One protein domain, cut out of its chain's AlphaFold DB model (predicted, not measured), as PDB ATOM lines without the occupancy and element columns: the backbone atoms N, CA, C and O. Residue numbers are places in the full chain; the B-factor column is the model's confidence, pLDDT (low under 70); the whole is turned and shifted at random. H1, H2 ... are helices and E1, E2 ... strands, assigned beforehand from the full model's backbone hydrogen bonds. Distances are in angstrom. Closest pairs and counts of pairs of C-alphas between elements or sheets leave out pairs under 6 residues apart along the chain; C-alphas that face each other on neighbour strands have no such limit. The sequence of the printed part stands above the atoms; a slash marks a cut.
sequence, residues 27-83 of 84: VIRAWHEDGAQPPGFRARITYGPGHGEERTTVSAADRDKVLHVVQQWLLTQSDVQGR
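What this domain is: This is residues 27 to 83 of the 84 residues of an uncharacterized protein of Arthrobacter sp. RT-1 (UniProt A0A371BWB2). A three-stranded antiparallel sheet, order E1 - E2 - E3, has the long helix H1 over one face, two layers with the other face bare; residues 49 to 54 and 74 to 83 stick out. The printed part has 57 residues, three named strands then one named helix, mixed in class. It is loose, radius of gyration of the C-alphas 13.7 A, and flat, spanning 45 by 25 by 11 A.

How they stand to each other: Start at E1, residues 27 to 33, a hairpin with E2, residues 40 to 47; N 29 and O 44 are 2.9 A apart. E2 and E3, residues 56 to 60, form another hairpin, with N 45 and O 58 at 2.8 A; the three make a meander, each strand the antiparallel neighbour of the one before. Then H1, residues 63 to 82, is on the sheet at a height of 11.1 A, over E2 and E3, along the strands; the closest C-alphas of E3 and H1 are Ala 60 and Val 66, 6.2 A. In H1 every O i to N i+4 pair is within hydrogen-bond range.

Where its parts are: Find C-alpha 27 at (280.886, 390.831, 215.508), where E1 begins; it runs 18.9 A, E2 23.3 A, E3 13.2 A. H1 runs 29.1 A to C-alpha 82 at (280.139, 398.193, 237.187).

The domain as a whole: The farthest C-alphas, Gly 35 and Arg 83, are 46.2 A apart. The printed part has no cut and no long link. Look for pLDDT under 70 at residues 49 to 53 and 79 to 83.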
ATOM      1  N   VAL A  27     281.351 391.466 216.748       93.06
ATOM      2  CA  VAL A  27     280.886 390.831 215.508       93.06
ATOM      3  C   VAL A  27     281.708 389.579 215.239       93.06
ATOM      4  O   VAL A  27     282.930 389.652 215.126       93.06
ATOM      5  N   ILE A  28     281.036 388.441 215.060       95.94
ATOM      6  CA  ILE A  28     281.651 387.175 214.647       95.94
ATOM      7  C   ILE A  28     281.188 386.860 213.230       95.94
ATOM      8  O   ILE A  28     279.993 386.747 212.969       95.94
ATOM      9  N   ARG A  29     282.136 386.697 212.311       96.31
ATOM     10  CA  ARG A  29     281.884 386.129 210.983       96.31
ATOM     11  C   ARG A  29     282.545 384.770 210.932       96.31
ATOM     12  O   ARG A  29     283.746 384.706 211.161       96.31
ATOM     13  N   ALA A  30     281.788 383.727 210.632       96.00
ATOM     14  CA  ALA A  30     282.301 382.371 210.512       96.00
ATOM     15  C   ALA A  30     282.000 381.799 209.125       96.00
ATOM     16  O   ALA A  30     280.970 382.121 208.534       96.00
ATOM     17  N   TRP A  31     282.908 380.977 208.613       95.44
ATOM     18  CA  TRP A  31     282.774 380.289 207.336       95.44
ATOM     19  C   TRP A  31     283.503 378.944 207.377       95.44
ATOM     20  O   TRP A  31     284.350 378.698 208.237       95.44
ATOM     21  N   HIS A  32     283.143 378.064 206.448       94.25
ATOM     22  CA  HIS A  32     283.908 376.860 206.154       94.25
ATOM     23  C   HIS A  32     284.866 377.172 205.004       94.25
ATOM     24  O   HIS A  32     284.452 377.756 204.003       94.25
ATOM     25  N   GLU A  33     286.145 376.854 205.163       92.69
ATOM     26  CA  GLU A  33     287.180 377.141 204.172       92.69
ATOM     27  C   GLU A  33     287.662 375.835 203.536       92.69
ATOM     28  O   GLU A  33     288.500 375.134 204.102       92.69
ATOM     29  N   ASP A  34     287.112 375.506 202.363       87.94
ATOM     30  CA  ASP A  34     287.393 374.249 201.649       87.94
ATOM     31  C   ASP A  34     288.774 374.225 200.967       87.94
ATOM     32  O   ASP A  34     289.315 373.157 200.694       87.94
ATOM     33  N   GLY A  35     289.358 375.398 200.692       84.94
ATOM     34  CA  GLY A  35     290.632 375.546 199.970       84.94
ATOM     35  C   GLY A  35     291.877 375.725 200.847       84.94
ATOM     36  O   GLY A  35     292.971 375.886 200.311       84.94
ATOM     37  N   ALA A  36     291.734 375.744 202.175       78.31
ATOM     38  CA  ALA A  36     292.866 375.860 203.094       78.31
ATOM     39  C   ALA A  36     293.420 374.485 203.483       78.31
ATOM     40  O   ALA A  36     292.721 373.481 203.419       78.31
ATOM     41  N   GLN A  37     294.673 374.444 203.948       75.44
ATOM     42  CA  GLN A  37     295.272 373.247 204.537       75.44
ATOM     43  C   GLN A  37     295.556 373.512 206.033       75.44
ATOM     44  O   GLN A  37     296.454 374.298 206.337       75.44
ATOM     45  N   PRO A  38     294.824 372.893 206.981       81.50
ATOM     46  CA  PRO A  38     293.687 371.998 206.775       81.50
ATOM     47  C   PRO A  38     292.400 372.763 206.419       81.50
ATOM     48  O   PRO A  38     292.215 373.892 206.902       81.50
ATOM     49  N   PRO A  39     291.497 372.147 205.635       85.50
ATOM     50  CA  PRO A  39     290.177 372.705 205.408       85.50
ATOM     51  C   PRO A  39     289.401 372.689 206.721       85.50
ATOM     52  O   PRO A  39     289.646 371.850 207.594       85.50
ATOM     53  N   GLY A  40     288.471 373.624 206.880       92.12
ATOM     54  CA  GLY A  40     287.597 373.603 208.044       92.12
ATOM     55  C   GLY A  40     287.085 374.958 208.481       92.12
ATOM     56  O   GLY A  40     287.084 375.939 207.740       92.12
ATOM     57  N   PHE A  41     286.624 374.986 209.727       94.31
ATOM     58  CA  PHE A  41     286.063 376.169 210.355       94.31
ATOM     59  C   PHE A  41     287.066 377.327 210.390       94.31
ATOM     60  O   PHE A  41     288.230 377.177 210.774       94.31
ATOM     61  N   ARG A  42     286.575 378.510 210.033       95.88
ATOM     62  CA  ARG A  42     287.261 379.783 210.208       95.88
ATOM     63  C   ARG A  42     286.295 380.794 210.783       95.88
ATOM     64  O   ARG A  42     285.114 380.809 210.445       95.88
ATOM     65  N   ALA A  43     286.819 381.674 211.616       96.69
ATOM     66  CA  ALA A  43     286.096 382.842 212.061       96.69
ATOM     67  C   ALA A  43     286.996 384.070 212.124       96.69
ATOM     68  O   ALA A  43     288.186 383.984 212.425       96.69
ATOM     69  N   ARG A  44     286.391 385.229 211.887       96.94
ATOM     70  CA  ARG A  44     286.957 386.544 212.170       96.94
ATOM     71  C   ARG A  44     286.057 387.251 213.164       96.94
ATOM     72  O   ARG A  44     284.870 387.449 212.900       96.94
ATOM     73  N   ILE A  45     286.646 387.629 214.285       95.56
ATOM     74  CA  ILE A  45     285.985 388.299 215.396       95.56
ATOM     75  C   ILE A  45     286.499 389.730 215.421       95.56
ATOM     76  O   ILE A  45     287.710 389.937 215.444       95.56
ATOM     77  N   THR A  46     285.600 390.706 215.407       92.69
ATOM     78  CA  THR A  46     285.952 392.126 215.483       92.69
ATOM     79  C   THR A  46     285.165 392.770 216.612       92.69
ATOM     80  O   THR A  46     283.945 392.628 216.662       92.69
ATOM     81  N   TYR A  47     285.855 393.469 217.506       88.88
ATOM     82  CA  TYR A  47     285.251 394.176 218.634       88.88
ATOM     83  C   TYR A  47     286.034 395.447 218.960       88.88
ATOM     84  O   TYR A  47     287.193 395.602 218.570       88.88
ATOM     85  N   GLY A  48     285.382 396.358 219.671       80.12
ATOM     86  CA  GLY A  48     285.956 397.627 220.098       80.12
ATOM     87  C   GLY A  48     285.037 398.812 219.795       80.12
ATOM     88  O   GLY A  48     284.008 398.638 219.133       80.12
ATOM     89  N   PRO A  49     285.410 400.002 220.282       69.69
ATOM     90  CA  PRO A  49     284.611 401.212 220.173       69.69
ATOM     91  C   PRO A  49     284.204 401.544 218.730       69.69
ATOM     92  O   PRO A  49     284.962 401.381 217.768       69.69
ATOM     93  N   GLY A  50     282.950 401.963 218.553       57.97
ATOM     94  CA  GLY A  50     282.461 402.450 217.272       57.97
ATOM     95  C   GLY A  50     282.977 403.859 216.991       57.97
ATOM     96  O   GLY A  50     282.781 404.745 217.808       57.97
ATOM     97  N   HIS A  51     283.531 404.052 215.788       52.03
ATOM     98  CA  HIS A  51     284.061 405.301 215.211       52.03
ATOM     99  C   HIS A  51     285.490 405.681 215.626       52.03
ATOM    100  O   HIS A  51     285.749 406.088 216.746       52.03
ATOM    101  N   GLY A  52     286.413 405.628 214.658       54.28
ATOM    102  CA  GLY A  52     287.735 406.272 214.726       54.28
ATOM    103  C   GLY A  52     288.777 405.606 215.630       54.28
ATOM    104  O   GLY A  52     289.965 405.772 215.373       54.28
ATOM    105  N   GLU A  53     288.356 404.832 216.626       64.62
ATOM    106  CA  GLU A  53     289.249 404.085 217.512       64.62
ATOM    107  C   GLU A  53     289.641 402.712 216.934       64.62
ATOM    108  O   GLU A  53     288.945 402.127 216.093       64.62
ATOM    109  N   GLU A  54     290.806 402.210 217.358       72.62
ATOM    110  CA  GLU A  54     291.381 400.966 216.851       72.62
ATOM    111  C   GLU A  54     290.513 399.763 217.251       72.62
ATOM    112  O   GLU A  54     290.345 399.431 218.424       72.62
ATOM    113  N   ARG A  55     289.938 399.089 216.249       83.75
ATOM    114  CA  ARG A  55     289.179 397.853 216.456       83.75
ATOM    115  C   ARG A  55     290.128 396.677 216.582       83.75
ATOM    116  O   ARG A  55     290.965 396.455 215.709       83.75
ATOM    117  N   THR A  56     289.896 395.831 217.578       87.12
ATOM    118  CA  THR A  56     290.613 394.561 217.673       87.12
ATOM    119  C   THR A  56     289.985 393.548 216.725       87.12
ATOM    120  O   THR A  56     288.769 393.348 216.726       87.12
ATOM    121  N   THR A  57     290.812 392.899 215.903       92.31
ATOM    122  CA  THR A  57     290.392 391.807 215.016       92.31
ATOM    123  C   THR A  57     291.192 390.545 215.310       92.31
ATOM    124  O   THR A  57     292.419 390.564 215.302       92.31
ATOM    125  N   VAL A  58     290.493 389.432 215.532       94.44
ATOM    126  CA  VAL A  58     291.082 388.125 215.837       94.44
ATOM    127  C   VAL A  58     290.574 387.084 214.846       94.44
ATOM    128  O   VAL A  58     289.367 386.940 214.652       94.44
ATOM    129  N   SER A  59     291.492 386.324 214.251       95.62
ATOM    130  CA  SER A  59     291.163 385.144 213.444       95.62
ATOM    131  C   SER A  59     291.190 383.874 214.299       95.62
ATOM    132  O   SER A  59     292.112 383.680 215.100       95.62
ATOM    133  N   ALA A  60     290.214 382.990 214.109       95.31
ATOM    134  CA  ALA A  60     290.103 381.703 214.786       95.31
ATOM    135  C   ALA A  60     289.904 380.559 213.785       95.31
ATOM    136  O   ALA A  60     289.208 380.721 212.785       95.31
ATOM    137  N   ALA A  61     290.533 379.417 214.062       94.81
ATOM    138  CA  ALA A  61     290.452 378.196 213.257       94.81
ATOM    139  C   ALA A  61     289.721 377.056 213.990       94.81
ATOM    140  O   ALA A  61     289.525 375.978 213.437       94.81
ATOM    141  N   ASP A  62     289.307 377.303 215.232       93.06
ATOM    142  CA  ASP A  62     288.716 376.337 216.145       93.06
ATOM    143  C   ASP A  62     287.679 377.020 217.052       93.06
ATOM    144  O   ASP A  62     287.648 378.247 217.202       93.06
ATOM    145  N   ARG A  63     286.804 376.199 217.638       94.00
ATOM    146  CA  ARG A  63     285.721 376.640 218.523       94.00
ATOM    147  C   ARG A  63     286.254 377.295 219.797       94.00
ATOM    148  O   ARG A  63     285.687 378.292 220.244       94.00
ATOM    149  N   ASP A  64     287.288 376.720 220.401       96.25
ATOM    150  CA  ASP A  64     287.766 377.115 221.726       96.25
ATOM    151  C   ASP A  64     288.302 378.543 221.719       96.25
ATOM    152  O   ASP A  64     287.965 379.342 222.596       96.25
ATOM    153  N   LYS A  65     289.027 378.922 220.666       95.25
ATOM    154  CA  LYS A  65     289.505 380.292 220.485       95.25
ATOM    155  C   LYS A  65     288.367 381.301 220.339       95.25
ATOM    156  O   LYS A  65     288.464 382.401 220.879       95.25
ATOM    157  N   VAL A  66     287.278 380.948 219.650       95.88
ATOM    158  CA  VAL A  66     286.099 381.828 219.546       95.88
ATOM    159  C   VAL A  66     285.473 382.047 220.917       95.88
ATOM    160  O   VAL A  66     285.233 383.190 221.305       95.88
ATOM    161  N   LEU A  67     285.248 380.964 221.665       97.00
ATOM    162  CA  LEU A  67     284.665 381.038 223.002       97.00
ATOM    163  C   LEU A  67     285.539 381.852 223.957       97.00
ATOM    164  O   LEU A  67     285.016 382.697 224.678       97.00
ATOM    165  N   HIS A  68     286.855 381.654 223.914       96.00
ATOM    166  CA  HIS A  68     287.799 382.401 224.733       96.00
ATOM    167  C   HIS A  68     287.707 383.914 224.482       96.00
ATOM    168  O   HIS A  68     287.583 384.690 225.427       96.00
ATOM    169  N   VAL A  69     287.700 384.345 223.214       93.56
ATOM    170  CA  VAL A  69     287.599 385.773 222.861       93.56
ATOM    171  C   VAL A  69     286.262 386.367 223.307       93.56
ATOM    172  O   VAL A  69     286.237 387.466 223.854       93.56
ATOM    173  N   VAL A  70     285.157 385.640 223.117       93.25
ATOM    174  CA  VAL A  70     283.823 386.090 223.549       93.25
ATOM    175  C   VAL A  70     283.750 386.232 225.068       93.25
ATOM    176  O   VAL A  70     283.244 387.236 225.561       93.25
ATOM    177  N   GLN A  71     284.288 385.267 225.818       94.50
ATOM    178  CA  GLN A  71     284.330 385.326 227.281       94.50
ATOM    179  C   GLN A  71     285.139 386.525 227.775       94.50
ATOM    180  O   GLN A  71     284.654 387.275 228.617       94.50
ATOM    181  N   GLN A  72     286.342 386.735 227.231       90.50
ATOM    182  CA  GLN A  72     287.175 387.887 227.589       90.50
ATOM    183  C   GLN A  72     286.455 389.203 227.306       90.50
ATOM    184  O   GLN A  72     286.417 390.088 228.157       90.50
ATOM    185  N   TRP A  73     285.823 389.311 226.139       88.75
ATOM    186  CA  TRP A  73     285.084 390.505 225.773       88.75
ATOM    187  C   TRP A  73     283.914 390.793 226.736       88.75
ATOM    188  O   TRP A  73     283.778 391.925 227.196       88.75
ATOM    189  N   LEU A  74     283.127 389.775 227.111       88.62
ATOM    190  CA  LEU A  74     282.020 389.909 228.071       88.62
ATOM    191  C   LEU A  74     282.486 390.325 229.476       88.62
ATOM    192  O   LEU A  74     281.833 391.147 230.126       88.62
ATOM    193  N   LEU A  75     283.617 389.788 229.944       87.19
ATOM    194  CA  LEU A  75     284.204 390.167 231.234       87.19
ATOM    195  C   LEU A  75     284.619 391.642 231.243       87.19
ATOM    196  O   LEU A  75     284.314 392.358 232.196       87.19
ATOM    197  N   THR A  76     285.232 392.117 230.157       81.88
ATOM    198  CA  THR A  76     285.602 393.530 230.004       81.88
ATOM    199  C   THR A  76     284.377 394.445 230.003       81.88
ATOM    200  O   THR A  76     284.409 395.497 230.633       81.88
ATOM    201  N   GLN A  77     283.273 394.056 229.352       76.88
ATOM    202  CA  GLN A  77     282.038 394.855 229.394       76.88
ATOM    203  C   GLN A  77     281.442 394.930 230.807       76.88
ATOM    204  O   GLN A  77     280.933 395.976 231.203       76.88
ATOM    205  N   SER A  78     281.538 393.847 231.584       71.69
ATOM    206  CA  SER A  78     281.012 393.797 232.954       71.69
ATOM    207  C   SER A  78     281.785 394.721 233.907       71.69
ATOM    208  O   SER A  78     281.173 395.393 234.735       71.69
ATOM    209  N   ASP A  79     283.114 394.802 233.771       68.56
ATOM    210  CA  ASP A  79     283.944 395.749 234.535       68.56
ATOM    211  C   ASP A  79     283.629 397.209 234.172       68.56
ATOM    212  O   ASP A  79     283.491 398.046 235.061       68.56
ATOM    213  N   VAL A  80     283.438 397.508 232.882       62.59
ATOM    214  CA  VAL A  80     283.061 398.854 232.421       62.59
ATOM    215  C   VAL A  80     281.674 399.253 232.937       62.59
ATOM    216  O   VAL A  80     281.494 400.385 233.377       62.59
ATOM    217  N   GLN A  81     280.705 398.332 232.940       58.59
ATOM    218  CA  GLN A  81     279.348 398.604 233.422       58.59
ATOM    219  C   GLN A  81     279.274 398.779 234.947       58.59
ATOM    220  O   GLN A  81     278.472 399.575 235.420       58.59
ATOM    221  N   GLY A  82     280.105 398.074 235.722       59.00
ATOM    222  CA  GLY A  82     280.139 398.193 237.187       59.00
ATOM    223  C   GLY A  82     280.826 399.457 237.721       59.00
ATOM    224  O   GLY A  82     280.756 399.727 238.918       59.00
ATOM    225  N   ARG A  83     281.504 400.222 236.857       56.47
ATOM    226  CA  ARG A  83     282.189 401.481 237.200       56.47
ATOM    227  C   ARG A  83     281.348 402.735 236.937       56.47
ATOM    228  O   ARG A  83     281.863 403.832 237.150       56.47
TER     229      ARG A  83